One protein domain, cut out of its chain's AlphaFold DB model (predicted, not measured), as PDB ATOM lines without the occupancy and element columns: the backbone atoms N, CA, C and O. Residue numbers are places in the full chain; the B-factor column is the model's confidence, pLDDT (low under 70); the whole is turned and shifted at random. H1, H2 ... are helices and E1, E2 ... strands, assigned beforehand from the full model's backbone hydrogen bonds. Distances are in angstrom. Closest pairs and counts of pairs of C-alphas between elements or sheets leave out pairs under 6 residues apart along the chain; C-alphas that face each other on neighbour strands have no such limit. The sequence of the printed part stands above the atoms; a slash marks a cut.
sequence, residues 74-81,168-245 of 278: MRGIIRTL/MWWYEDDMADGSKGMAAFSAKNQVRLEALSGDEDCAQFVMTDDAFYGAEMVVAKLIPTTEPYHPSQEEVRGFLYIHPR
ATOM      1  N   MET A  74     103.662 197.019 192.068       91.81
ATOM      2  CA  MET A  74     105.041 196.628 192.352       91.81
ATOM      3  C   MET A  74     105.163 196.202 193.810       91.81
ATOM      4  O   MET A  74     104.889 196.991 194.712       91.81
ATOM      5  N   ARG A  75     105.638 194.976 194.031       93.12
ATOM      6  CA  ARG A  75     105.755 194.362 195.358       93.12
ATOM      7  C   ARG A  75     107.173 193.881 195.637       93.12
ATOM      8  O   ARG A  75     107.878 193.463 194.715       93.12
ATOM      9  N   GLY A  76     107.601 193.928 196.896       92.12
ATOM     10  CA  GLY A  76     108.896 193.374 197.295       92.12
ATOM     11  C   GLY A  76     108.909 191.842 197.261       92.12
ATOM     12  O   GLY A  76     107.902 191.207 197.585       92.12
ATOM     13  N   ILE A  77     110.054 191.248 196.901       92.62
ATOM     14  CA  ILE A  77     110.314 189.812 197.087       92.62
ATOM     15  C   ILE A  77     111.579 189.586 197.908       92.62
ATOM     16  O   ILE A  77     112.612 190.235 197.710       92.62
ATOM     17  N   ILE A  78     111.494 188.633 198.828       91.69
ATOM     18  CA  ILE A  78     112.595 188.275 199.723       91.69
ATOM     19  C   ILE A  78     112.809 186.768 199.713       91.69
ATOM     20  O   ILE A  78     111.872 185.986 199.510       91.69
ATOM     21  N   ARG A  79     114.048 186.364 199.977       90.12
ATOM     22  CA  ARG A  79     114.434 184.974 200.193       90.12
ATOM     23  C   ARG A  79     114.867 184.815 201.644       90.12
ATOM     24  O   ARG A  79     115.714 185.563 202.130       90.12
ATOM     25  N   THR A  80     114.309 183.823 202.324       91.06
ATOM     26  CA  THR A  80     114.706 183.436 203.683       91.06
ATOM     27  C   THR A  80     115.092 181.966 203.725       91.06
ATOM     28  O   THR A  80     114.743 181.201 202.826       91.06
ATOM     29  N   LEU A  81     115.810 181.549 204.768       90.69
ATOM     30  CA  LEU A  81     115.973 180.134 205.090       90.69
ATOM     31  C   LEU A  81     114.948 179.744 206.151       90.69
ATOM     32  O   LEU A  81     114.864 180.368 207.209       90.69
ATOM     33  N   MET A 168     113.120 179.704 201.131       92.50
ATOM     34  CA  MET A 168     111.736 180.068 200.911       92.50
ATOM     35  C   MET A 168     111.646 181.502 200.406       92.50
ATOM     36  O   MET A 168     112.197 182.434 200.987       92.50
ATOM     37  N   TRP A 169     110.917 181.649 199.316       93.06
ATOM     38  CA  TRP A 169     110.631 182.892 198.635       93.06
ATOM     39  C   TRP A 169     109.290 183.441 199.087       93.06
ATOM     40  O   TRP A 169     108.281 182.721 199.127       93.06
ATOM     41  N   TRP A 170     109.283 184.734 199.371       94.50
ATOM     42  CA  TRP A 170     108.116 185.474 199.821       94.50
ATOM     43  C   TRP A 170     107.888 186.675 198.928       94.50
ATOM     44  O   TRP A 170     108.839 187.238 198.383       94.50
ATOM     45  N   TYR A 171     106.633 187.083 198.833       94.50
ATOM     46  CA  TYR A 171     106.234 188.346 198.242       94.50
ATOM     47  C   TYR A 171     105.390 189.135 199.239       94.50
ATOM     48  O   TYR A 171     104.711 188.563 200.098       94.50
ATOM     49  N   GLU A 172     105.465 190.454 199.129       94.19
ATOM     50  CA  GLU A 172     104.589 191.362 199.859       94.19
ATOM     51  C   GLU A 172     103.141 191.173 199.389       94.19
ATOM     52  O   GLU A 172     102.865 191.101 198.189       94.19
ATOM     53  N   ASP A 173     102.205 191.070 200.326       93.44
ATOM     54  CA  ASP A 173     100.790 190.876 200.038       93.44
ATOM     55  C   ASP A 173      99.909 191.851 200.811       93.44
ATOM     56  O   ASP A 173     100.218 192.235 201.940       93.44
ATOM     57  N   ASP A 174      98.805 192.246 200.185       90.12
ATOM     58  CA  ASP A 174      97.812 193.120 200.796       90.12
ATOM     59  C   ASP A 174      96.818 192.274 201.583       90.12
ATOM     60  O   ASP A 174      96.064 191.465 201.036       90.12
ATOM     61  N   MET A 175      96.815 192.456 202.896       90.38
ATOM     62  CA  MET A 175      95.919 191.739 203.788       90.38
ATOM     63  C   MET A 175      94.523 192.376 203.771       90.38
ATOM     64  O   MET A 175      94.342 193.545 203.440       90.38
ATOM     65  N   ALA A 176      93.506 191.615 204.186       89.56
ATOM     66  CA  ALA A 176      92.114 192.080 204.199       89.56
ATOM     67  C   ALA A 176      91.863 193.307 205.105       89.56
ATOM     68  O   ALA A 176      90.861 193.996 204.940       89.56
ATOM     69  N   ASP A 177      92.753 193.573 206.062       92.62
ATOM     70  CA  ASP A 177      92.723 194.748 206.939       92.62
ATOM     71  C   ASP A 177      93.463 195.967 206.351       92.62
ATOM     72  O   ASP A 177      93.563 197.000 207.011       92.62
ATOM     73  N   GLY A 178      93.976 195.859 205.120       90.69
ATOM     74  CA  GLY A 178      94.771 196.887 204.447       90.69
ATOM     75  C   GLY A 178      96.229 196.952 204.910       90.69
ATOM     76  O   GLY A 178      96.976 197.809 204.437       90.69
ATOM     77  N   SER A 179      96.649 196.076 205.829       92.25
ATOM     78  CA  SER A 179      98.054 195.968 206.215       92.25
ATOM     79  C   SER A 179      98.868 195.219 205.158       92.25
ATOM     80  O   SER A 179      98.343 194.409 204.391       92.25
ATOM     81  N   LYS A 180     100.177 195.481 205.136       89.25
ATOM     82  CA  LYS A 180     101.129 194.714 204.333       89.25
ATOM     83  C   LYS A 180     101.561 193.473 205.108       89.25
ATOM     84  O   LYS A 180     102.020 193.571 206.248       89.25
ATOM     85  N   GLY A 181     101.403 192.311 204.492       92.00
ATOM     86  CA  GLY A 181     101.885 191.028 204.984       92.00
ATOM     87  C   GLY A 181     102.894 190.411 204.026       92.00
ATOM     88  O   GLY A 181     103.184 190.954 202.966       92.00
ATOM     89  N   MET A 182     103.408 189.242 204.398       92.81
ATOM     90  CA  MET A 182     104.216 188.417 203.505       92.81
ATOM     91  C   MET A 182     103.503 187.095 203.254       92.81
ATOM     92  O   MET A 182     103.017 186.443 204.193       92.81
ATOM     93  N   ALA A 183     103.482 186.688 201.993       93.06
ATOM     94  CA  ALA A 183     102.933 185.421 201.545       93.06
ATOM     95  C   ALA A 183     104.005 184.616 200.803       93.06
ATOM     96  O   ALA A 183     104.877 185.165 200.130       93.06
ATOM     97  N   ALA A 184     103.977 183.296 200.981       93.06
ATOM     98  CA  ALA A 184     104.904 182.399 200.306       93.06
ATOM     99  C   ALA A 184     104.422 182.105 198.881       93.06
ATOM    100  O   ALA A 184     103.237 181.846 198.665       93.06
ATOM    101  N   PHE A 185     105.349 182.056 197.922       93.25
ATOM    102  CA  PHE A 185     105.047 181.542 196.583       93.25
ATOM    103  C   PHE A 185     104.641 180.063 196.622       93.25
ATOM    104  O   PHE A 185     105.074 179.310 197.505       93.25
ATOM    105  N   SER A 186     103.877 179.617 195.620       91.56
ATOM    106  CA  SER A 186     103.568 178.196 195.430       91.56
ATOM    107  C   SER A 186     104.835 177.347 195.286       91.56
ATOM    108  O   SER A 186     105.850 177.804 194.761       91.56
ATOM    109  N   ALA A 187     104.778 176.068 195.679       88.12
ATOM    110  CA  ALA A 187     105.934 175.161 195.639       88.12
ATOM    111  C   ALA A 187     106.626 175.105 194.262       88.12
ATOM    112  O   ALA A 187     107.848 175.005 194.176       88.12
ATOM    113  N   LYS A 188     105.860 175.228 193.172       90.69
ATOM    114  CA  LYS A 188     106.397 175.288 191.807       90.69
ATOM    115  C   LYS A 188     107.231 176.550 191.571       90.69
ATOM    116  O   LYS A 188     108.291 176.472 190.951       90.69
ATOM    117  N   ASN A 189     106.761 177.700 192.047       91.12
ATOM    118  CA  ASN A 189     107.457 178.975 191.890       91.12
ATOM    119  C   ASN A 189     108.620 179.126 192.882       91.12
ATOM    120  O   ASN A 189     109.624 179.721 192.508       91.12
ATOM    121  N   GLN A 190     108.557 178.493 194.061       92.06
ATOM    122  CA  GLN A 190     109.695 178.368 194.988       92.06
ATOM    123  C   GLN A 190     110.928 177.777 194.288       92.06
ATOM    124  O   GLN A 190     112.004 178.366 194.314       92.06
ATOM    125  N   VAL A 191     110.759 176.639 193.601       90.44
ATOM    126  CA  VAL A 191     111.858 175.948 192.898       90.44
ATOM    127  C   VAL A 191     112.408 176.785 191.743       90.44
ATOM    128  O   VAL A 191     113.616 176.828 191.528       90.44
ATOM    129  N   ARG A 192     111.528 177.458 190.995       90.62
ATOM    130  CA  ARG A 192     111.920 178.295 189.851       90.62
ATOM    131  C   ARG A 192     112.721 179.515 190.285       90.62
ATOM    132  O   ARG A 192     113.753 179.791 189.689       90.62
ATOM    133  N   LEU A 193     112.253 180.217 191.315       90.19
ATOM    134  CA  LEU A 193     112.960 181.367 191.871       90.19
ATOM    135  C   LEU A 193     114.315 180.952 192.445       90.19
ATOM    136  O   LEU A 193     115.305 181.629 192.194       90.19
ATOM    137  N   GLU A 194     114.382 179.803 193.122       90.06
ATOM    138  CA  GLU A 194     115.655 179.298 193.633       90.06
ATOM    139  C   GLU A 194     116.644 178.992 192.500       90.06
ATOM    140  O   GLU A 194     117.791 179.428 192.563       90.06
ATOM    141  N   ALA A 195     116.191 178.327 191.430       87.38
ATOM    142  CA  ALA A 195     117.025 178.012 190.269       87.38
ATOM    143  C   ALA A 195     117.576 179.265 189.566       87.38
ATOM    144  O   ALA A 195     118.679 179.229 189.034       87.38
ATOM    145  N   LEU A 196     116.816 180.363 189.576       85.88
ATOM    146  CA  LEU A 196     117.210 181.636 188.965       85.88
ATOM    147  C   LEU A 196     118.083 182.499 189.878       85.88
ATOM    148  O   LEU A 196     118.750 183.407 189.400       85.88
ATOM    149  N   SER A 197     118.082 182.248 191.185       83.38
ATOM    150  CA  SER A 197     118.797 183.102 192.138       83.38
ATOM    151  C   SER A 197     120.316 182.945 192.121       83.38
ATOM    152  O   SER A 197     121.017 183.784 192.678       83.38
ATOM    153  N   GLY A 198     120.812 181.874 191.493       76.06
ATOM    154  CA  GLY A 198     122.236 181.646 191.260       76.06
ATOM    155  C   GLY A 198     122.768 182.237 189.954       76.06
ATOM    156  O   GLY A 198     123.954 182.078 189.692       76.06
ATOM    157  N   ASP A 199     121.921 182.867 189.136       75.12
ATOM    158  CA  ASP A 199     122.359 183.541 187.914       75.12
ATOM    159  C   ASP A 199     122.864 184.952 188.260       75.12
ATOM    160  O   ASP A 199     122.199 185.702 188.979       75.12
ATOM    161  N   GLU A 200     124.073 185.291 187.809       67.81
ATOM    162  CA  GLU A 200     124.718 186.578 188.114       67.81
ATOM    163  C   GLU A 200     124.081 187.732 187.325       67.81
ATOM    164  O   GLU A 200     124.125 188.891 187.755       67.81
ATOM    165  N   ASP A 201     123.433 187.416 186.204       70.50
ATOM    166  CA  ASP A 201     122.686 188.379 185.411       70.50
ATOM    167  C   ASP A 201     121.278 188.571 185.989       70.50
ATOM    168  O   ASP A 201     120.636 187.628 186.447       70.50
ATOM    169  N   CYS A 202     120.774 189.813 185.977       64.12
ATOM    170  CA  CYS A 202     119.436 190.154 186.480       64.12
ATOM    171  C   CYS A 202     118.365 189.218 185.890       64.12
ATOM    172  O   CYS A 202     117.873 189.448 184.781       64.12
ATOM    173  N   ALA A 203     117.963 188.196 186.646       79.94
ATOM    174  CA  ALA A 203     117.009 187.211 186.173       79.94
ATOM    175  C   ALA A 203     115.593 187.801 186.205       79.94
ATOM    176  O   ALA A 203     115.039 188.104 187.266       79.94
ATOM    177  N   GLN A 204     114.996 187.967 185.025       85.75
ATOM    178  CA  GLN A 204     113.583 188.300 184.880       85.75
ATOM    179  C   GLN A 204     112.805 187.048 184.486       85.75
ATOM    180  O   GLN A 204     113.151 186.355 183.531       85.75
ATOM    181  N   PHE A 205     111.720 186.775 185.202       85.94
ATOM    182  CA  PHE A 205     110.911 185.585 184.993       85.94
ATOM    183  C   PHE A 205     109.421 185.908 185.037       85.94
ATOM    184  O   PHE A 205     108.920 186.507 185.990       85.94
ATOM    185  N   VAL A 206     108.706 185.486 183.993       89.88
ATOM    186  CA  VAL A 206     107.246 185.572 183.922       89.88
ATOM    187  C   VAL A 206     106.650 184.336 184.582       89.88
ATOM    188  O   VAL A 206     106.985 183.205 184.222       89.88
ATOM    189  N   MET A 207     105.747 184.543 185.533       89.88
ATOM    190  CA  MET A 207     105.141 183.468 186.307       89.88
ATOM    191  C   MET A 207     103.625 183.580 186.390       89.88
ATOM    192  O   MET A 207     103.025 184.626 186.165       89.88
ATOM    193  N   THR A 208     103.021 182.456 186.754       86.06
ATOM    194  CA  THR A 208     101.615 182.340 187.124       86.06
ATOM    195  C   THR A 208     101.564 181.733 188.518       86.06
ATOM    196  O   THR A 208     102.258 180.743 188.774       86.06
ATOM    197  N   ASP A 209     100.757 182.300 189.402       83.94
ATOM    198  CA  ASP A 209     100.491 181.757 190.732       83.94
ATOM    199  C   ASP A 209      99.011 181.975 191.056       83.94
ATOM    200  O   ASP A 209      98.445 183.004 190.672       83.94
ATOM    201  N   ASP A 210      98.393 181.022 191.750       84.75
ATOM    202  CA  ASP A 210      96.975 181.090 192.124       84.75
ATOM    203  C   ASP A 210      96.699 182.270 193.069       84.75
ATOM    204  O   ASP A 210      95.571 182.757 193.150       84.75
ATOM    205  N   ALA A 211      97.737 182.763 193.751       85.06
ATOM    206  CA  ALA A 211      97.665 183.950 194.589       85.06
ATOM    207  C   ALA A 211      97.359 185.247 193.819       85.06
ATOM    208  O   ALA A 211      96.822 186.187 194.401       85.06
ATOM    209  N   PHE A 212      97.660 185.316 192.519       87.00
ATOM    210  CA  PHE A 212      97.501 186.531 191.710       87.00
ATOM    211  C   PHE A 212      96.250 186.460 190.832       87.00
ATOM    212  O   PHE A 212      96.301 186.649 189.611       87.00
ATOM    213  N   TYR A 213      95.109 186.150 191.445       82.56
ATOM    214  CA  TYR A 213      93.846 186.043 190.722       82.56
ATOM    215  C   TYR A 213      93.499 187.365 190.016       82.56
ATOM    216  O   TYR A 213      93.475 188.428 190.629       82.56
ATOM    217  N   GLY A 214      93.223 187.298 188.712       79.38
ATOM    218  CA  GLY A 214      92.915 188.478 187.895       79.38
ATOM    219  C   GLY A 214      94.134 189.204 187.315       79.38
ATOM    220  O   GLY A 214      93.951 190.148 186.544       79.38
ATOM    221  N   ALA A 215      95.360 188.754 187.601       80.12
ATOM    222  CA  ALA A 215      96.538 189.231 186.889       80.12
ATOM    223  C   ALA A 215      96.551 188.717 185.437       80.12
ATOM    224  O   ALA A 215      96.157 187.586 185.129       80.12
ATOM    225  N   GLU A 216      96.986 189.574 184.521       79.25
ATOM    226  CA  GLU A 216      97.298 189.202 183.143       79.25
ATOM    227  C   GLU A 216      98.679 188.566 183.082       79.25
ATOM    228  O   GLU A 216      98.867 187.512 182.477       79.25
ATOM    229  N   MET A 217      99.628 189.200 183.767       81.38
ATOM    230  CA  MET A 217     101.024 188.810 183.765       81.38
ATOM    231  C   MET A 217     101.672 189.196 185.088       81.38
ATOM    232  O   MET A 217     101.546 190.329 185.555       81.38
ATOM    233  N   VAL A 218     102.422 188.263 185.664       83.75
ATOM    234  CA  VAL A 218     103.240 188.514 186.847       83.75
ATOM    235  C   VAL A 218     104.696 188.313 186.473       83.75
ATOM    236  O   VAL A 218     105.065 187.278 185.918       83.75
ATOM    237  N   VAL A 219     105.522 189.313 186.754       86.88
ATOM    238  CA  VAL A 219     106.942 189.322 186.405       86.88
ATOM    239  C   VAL A 219     107.756 189.478 187.677       86.88
ATOM    240  O   VAL A 219     107.696 190.521 188.317       86.88
ATOM    241  N   ALA A 220     108.549 188.472 188.029       84.88
ATOM    242  CA  ALA A 220     109.571 188.615 189.056       84.88
ATOM    243  C   ALA A 220     110.873 189.084 188.407       84.88
ATOM    244  O   ALA A 220     111.311 188.522 187.402       84.88
ATOM    245  N   LYS A 221     111.492 190.108 188.984       87.75
ATOM    246  CA  LYS A 221     112.813 190.597 188.605       87.75
ATOM    247  C   LYS A 221     113.731 190.466 189.805       87.75
ATOM    248  O   LYS A 221     113.551 191.192 190.784       87.75
ATOM    249  N   LEU A 222     114.693 189.553 189.715       84.31
ATOM    250  CA  LEU A 222     115.700 189.368 190.747       84.31
ATOM    251  C   LEU A 222     116.809 190.416 190.601       84.31
ATOM    252  O   LEU A 222     117.204 190.769 189.488       84.31
ATOM    253  N   ILE A 223     117.282 190.933 191.729       81.62
ATOM    254  CA  ILE A 223     118.430 191.834 191.794       81.62
ATOM    255  C   ILE A 223     119.643 190.981 192.169       81.62
ATOM    256  O   ILE A 223     119.598 190.326 193.215       81.62
ATOM    257  N   PRO A 224     120.713 190.982 191.353       69.94
ATOM    258  CA  PRO A 224     121.950 190.299 191.684       69.94
ATOM    259  C   PRO A 224     122.485 190.802 193.018       69.94
ATOM    260  O   PRO A 224     122.568 192.009 193.261       69.94
ATOM    261  N   THR A 225     122.858 189.877 193.890       65.19
ATOM    262  CA  THR A 225     123.483 190.237 195.158       65.19
ATOM    263  C   THR A 225     124.961 190.469 194.890       65.19
ATOM    264  O   THR A 225     125.699 189.535 194.599       65.19
ATOM    265  N   THR A 226     125.397 191.727 194.953       64.12
ATOM    266  CA  THR A 226     126.813 192.097 194.786       64.12
ATOM    267  C   THR A 226     127.665 191.738 196.004       64.12
ATOM    268  O   THR A 226     128.890 191.814 195.946       64.12
ATOM    269  N   GLU A 227     127.027 191.392 197.123       66.44
ATOM    270  CA  GLU A 227     127.700 190.974 198.348       66.44
ATOM    271  C   GLU A 227     127.905 189.451 198.381       66.44
ATOM    272  O   GLU A 227     127.038 188.699 197.929       66.44
ATOM    273  N   PRO A 228     129.045 188.972 198.913       64.12
ATOM    274  CA  PRO A 228     129.297 187.545 199.049       64.12
ATOM    275  C   PRO A 228     128.217 186.894 199.921       64.12
ATOM    276  O   PRO A 228     127.913 187.365 201.015       64.12
ATOM    277  N   TYR A 229     127.656 185.793 199.418       60.12
ATOM    278  CA  TYR A 229     126.573 185.042 200.047       60.12
ATOM    279  C   TYR A 229     126.843 184.751 201.531       60.12
ATOM    280  O   TYR A 229     127.783 184.027 201.875       60.12
ATOM    281  N   HIS A 230     125.973 185.264 202.405       60.22
ATOM    282  CA  HIS A 230     125.951 184.928 203.823       60.22
ATOM    283  C   HIS A 230     124.712 184.074 204.141       60.22
ATOM    284  O   HIS A 230     123.598 184.593 204.119       60.22
ATOM    285  N   PRO A 231     124.873 182.787 204.518       55.19
ATOM    286  CA  PRO A 231     123.751 181.866 204.727       55.19
ATOM    287  C   PRO A 231     122.748 182.313 205.800       55.19
ATOM    288  O   PRO A 231     121.637 181.810 205.853       55.19
ATOM    289  N   SER A 232     123.138 183.217 206.698       56.34
ATOM    290  CA  SER A 232     122.355 183.599 207.873       56.34
ATOM    291  C   SER A 232     121.521 184.870 207.700       56.34
ATOM    292  O   SER A 232     120.972 185.348 208.693       56.34
ATOM    293  N   GLN A 233     121.476 185.476 206.511       63.03
ATOM    294  CA  GLN A 233     120.774 186.745 206.303       63.03
ATOM    295  C   GLN A 233     119.508 186.560 205.467       63.03
ATOM    296  O   GLN A 233     119.468 185.796 204.509       63.03
ATOM    297  N   GLU A 234     118.445 187.251 205.883       61.53
ATOM    298  CA  GLU A 234     117.312 187.552 205.018       61.53
ATOM    299  C   GLU A 234     117.825 188.425 203.879       61.53
ATOM    300  O   GLU A 234     118.482 189.442 204.112       61.53
ATOM    301  N   GLU A 235     117.544 188.015 202.650       68.31
ATOM    302  CA  GLU A 235     118.044 188.716 201.483       68.31
ATOM    303  C   GLU A 235     116.864 189.273 200.695       68.31
ATOM    304  O   GLU A 235     115.985 188.536 200.232       68.31
ATOM    305  N   VAL A 236     116.838 190.598 200.539       63.44
ATOM    306  CA  VAL A 236     115.964 191.239 199.557       63.44
ATOM    307  C   VAL A 236     116.519 190.885 198.191       63.44
ATOM    308  O   VAL A 236     117.635 191.267 197.846       63.44
ATOM    309  N   ARG A 237     115.749 190.112 197.431       77.12
ATOM    310  CA  ARG A 237     116.225 189.522 196.180       77.12
ATOM    311  C   ARG A 237     115.545 190.105 194.952       77.12
ATOM    312  O   ARG A 237     115.911 189.699 193.860       77.12
ATOM    313  N   GLY A 238     114.618 191.062 195.078       87.25
ATOM    314  CA  GLY A 238     114.103 191.793 193.918       87.25
ATOM    315  C   GLY A 238     112.703 192.384 194.052       87.25
ATOM    316  O   GLY A 238     112.247 192.706 195.151       87.25
ATOM    317  N   PHE A 239     112.018 192.491 192.910       91.50
ATOM    318  CA  PHE A 239     110.661 193.030 192.799       91.50
ATOM    319  C   PHE A 239     109.737 192.118 191.991       91.50
ATOM    320  O   PHE A 239     110.162 191.431 191.061       91.50
ATOM    321  N   LEU A 240     108.453 192.159 192.324       92.88
ATOM    322  CA  LEU A 240     107.364 191.513 191.610       92.88
ATOM    323  C   LEU A 240     106.485 192.587 190.967       92.88
ATOM    324  O   LEU A 240     105.977 193.461 191.662       92.88
ATOM    325  N   TYR A 241     106.286 192.505 189.656       92.44
ATOM    326  CA  TYR A 241     105.411 193.390 188.894       92.44
ATOM    327  C   TYR A 241     104.153 192.633 188.483       92.44
ATOM    328  O   TYR A 241     104.218 191.677 187.701       92.44
ATOM    329  N   ILE A 242     103.009 193.061 189.002       90.75
ATOM    330  CA  ILE A 242     101.703 192.464 188.743       90.75
ATOM    331  C   ILE A 242     100.961 193.374 187.768       90.75
ATOM    332  O   ILE A 242     100.617 194.513 188.081       90.75
ATOM    333  N   HIS A 243     100.713 192.857 186.570       87.31
ATOM    334  CA  HIS A 243      99.945 193.544 185.542       87.31
ATOM    335  C   HIS A 243      98.491 193.094 185.685       87.31
ATOM    336  O   HIS A 243      98.201 191.922 185.418       87.31
ATOM    337  N   PRO A 244      97.578 193.958 186.156       81.88
ATOM    338  CA  PRO A 244      96.173 193.596 186.250       81.88
ATOM    339  C   PRO A 244      95.620 193.378 184.841       81.88
ATOM    340  O   PRO A 244      95.964 194.131 183.927       81.88
ATOM    341  N   ARG A 245      94.740 192.383 184.657       78.75
ATOM    342  CA  ARG A 245      93.967 192.309 183.411       78.75
ATOM    343  C   ARG A 245      93.235 193.622 183.248       78.75
ATOM    344  O   ARG A 245      92.578 194.070 184.191       78.75
TER     345      ARG A 245
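What this domain is: This is residues 74 to 81 and 168 to 245 of the 278 residues of an uncharacterized protein of Hesseltinella vesiculosa (UniProt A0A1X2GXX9). What does the model look like? It is one strongly twisted antiparallel sheet, in the order E3 E2 E1 E6 E5 E4, with the single helix H1 packed on one face and no named helix on the other. The long loop of residues 223 to 234 makes one end of its length. What is it made of? There are 86 residues printed, with six named strands and one named helix in the order E1 E2 E3 H1 E4 E5 E6, and the class is mostly strand. It is compact, with a radius of gyration of the C-alphas of 12.9 A and spans of 37 by 25 by 21 A.

Where its parts are: Where are the first elements? E1, residues 74 to 81, begins at C-alpha 74 (105.041, 196.628, 192.352) and is 23.5 A long; E2 is 168 to 174, E3 180 to 184. What follows? H1 is residues 187 to 196, 14.6 A long; E4 is 204 to 207, E5 215 to 222, 19.5 A. E6, 235 to 244, 27.1 A, ends at C-alpha 244 (96.173, 193.596, 186.250).

How they stand to each other: How do the strands pair? E1 has N 75 and O 240 of E6 at 2.8 A, and N 78 and O 170 of E2 at 3.0 A. In the hairpin E2 and E3, N 173 and O 181 are 2.8 A apart. E4 E5 E6 form a meander, each strand the antiparallel neighbour of the one before, with N 205 and O 220 at 2.8 A and N 219 and O 241 at 2.9 A. Where is H1? It is on the sheet at a height of 6.8 A, over none of the strands, in two layers, helix on one face; its closest C-alphas to E2 are Gln 190 and Trp 169, 5.9 A. Every O i to N i+4 pair of H1 is within hydrogen-bond range.

The domain as a whole: How large is it? The two C-alphas farthest apart, of Pro 228 and Arg 245, are 38.9 A apart. Where is it cut? Residues 82 to 167 are not printed; C-alphas 81 and 168 are 6.0 A apart. What is long or uncertain? The link E5 to E6 is long, 12 residues; pLDDT is under 70 at residues 200, 202 and 224 to 236.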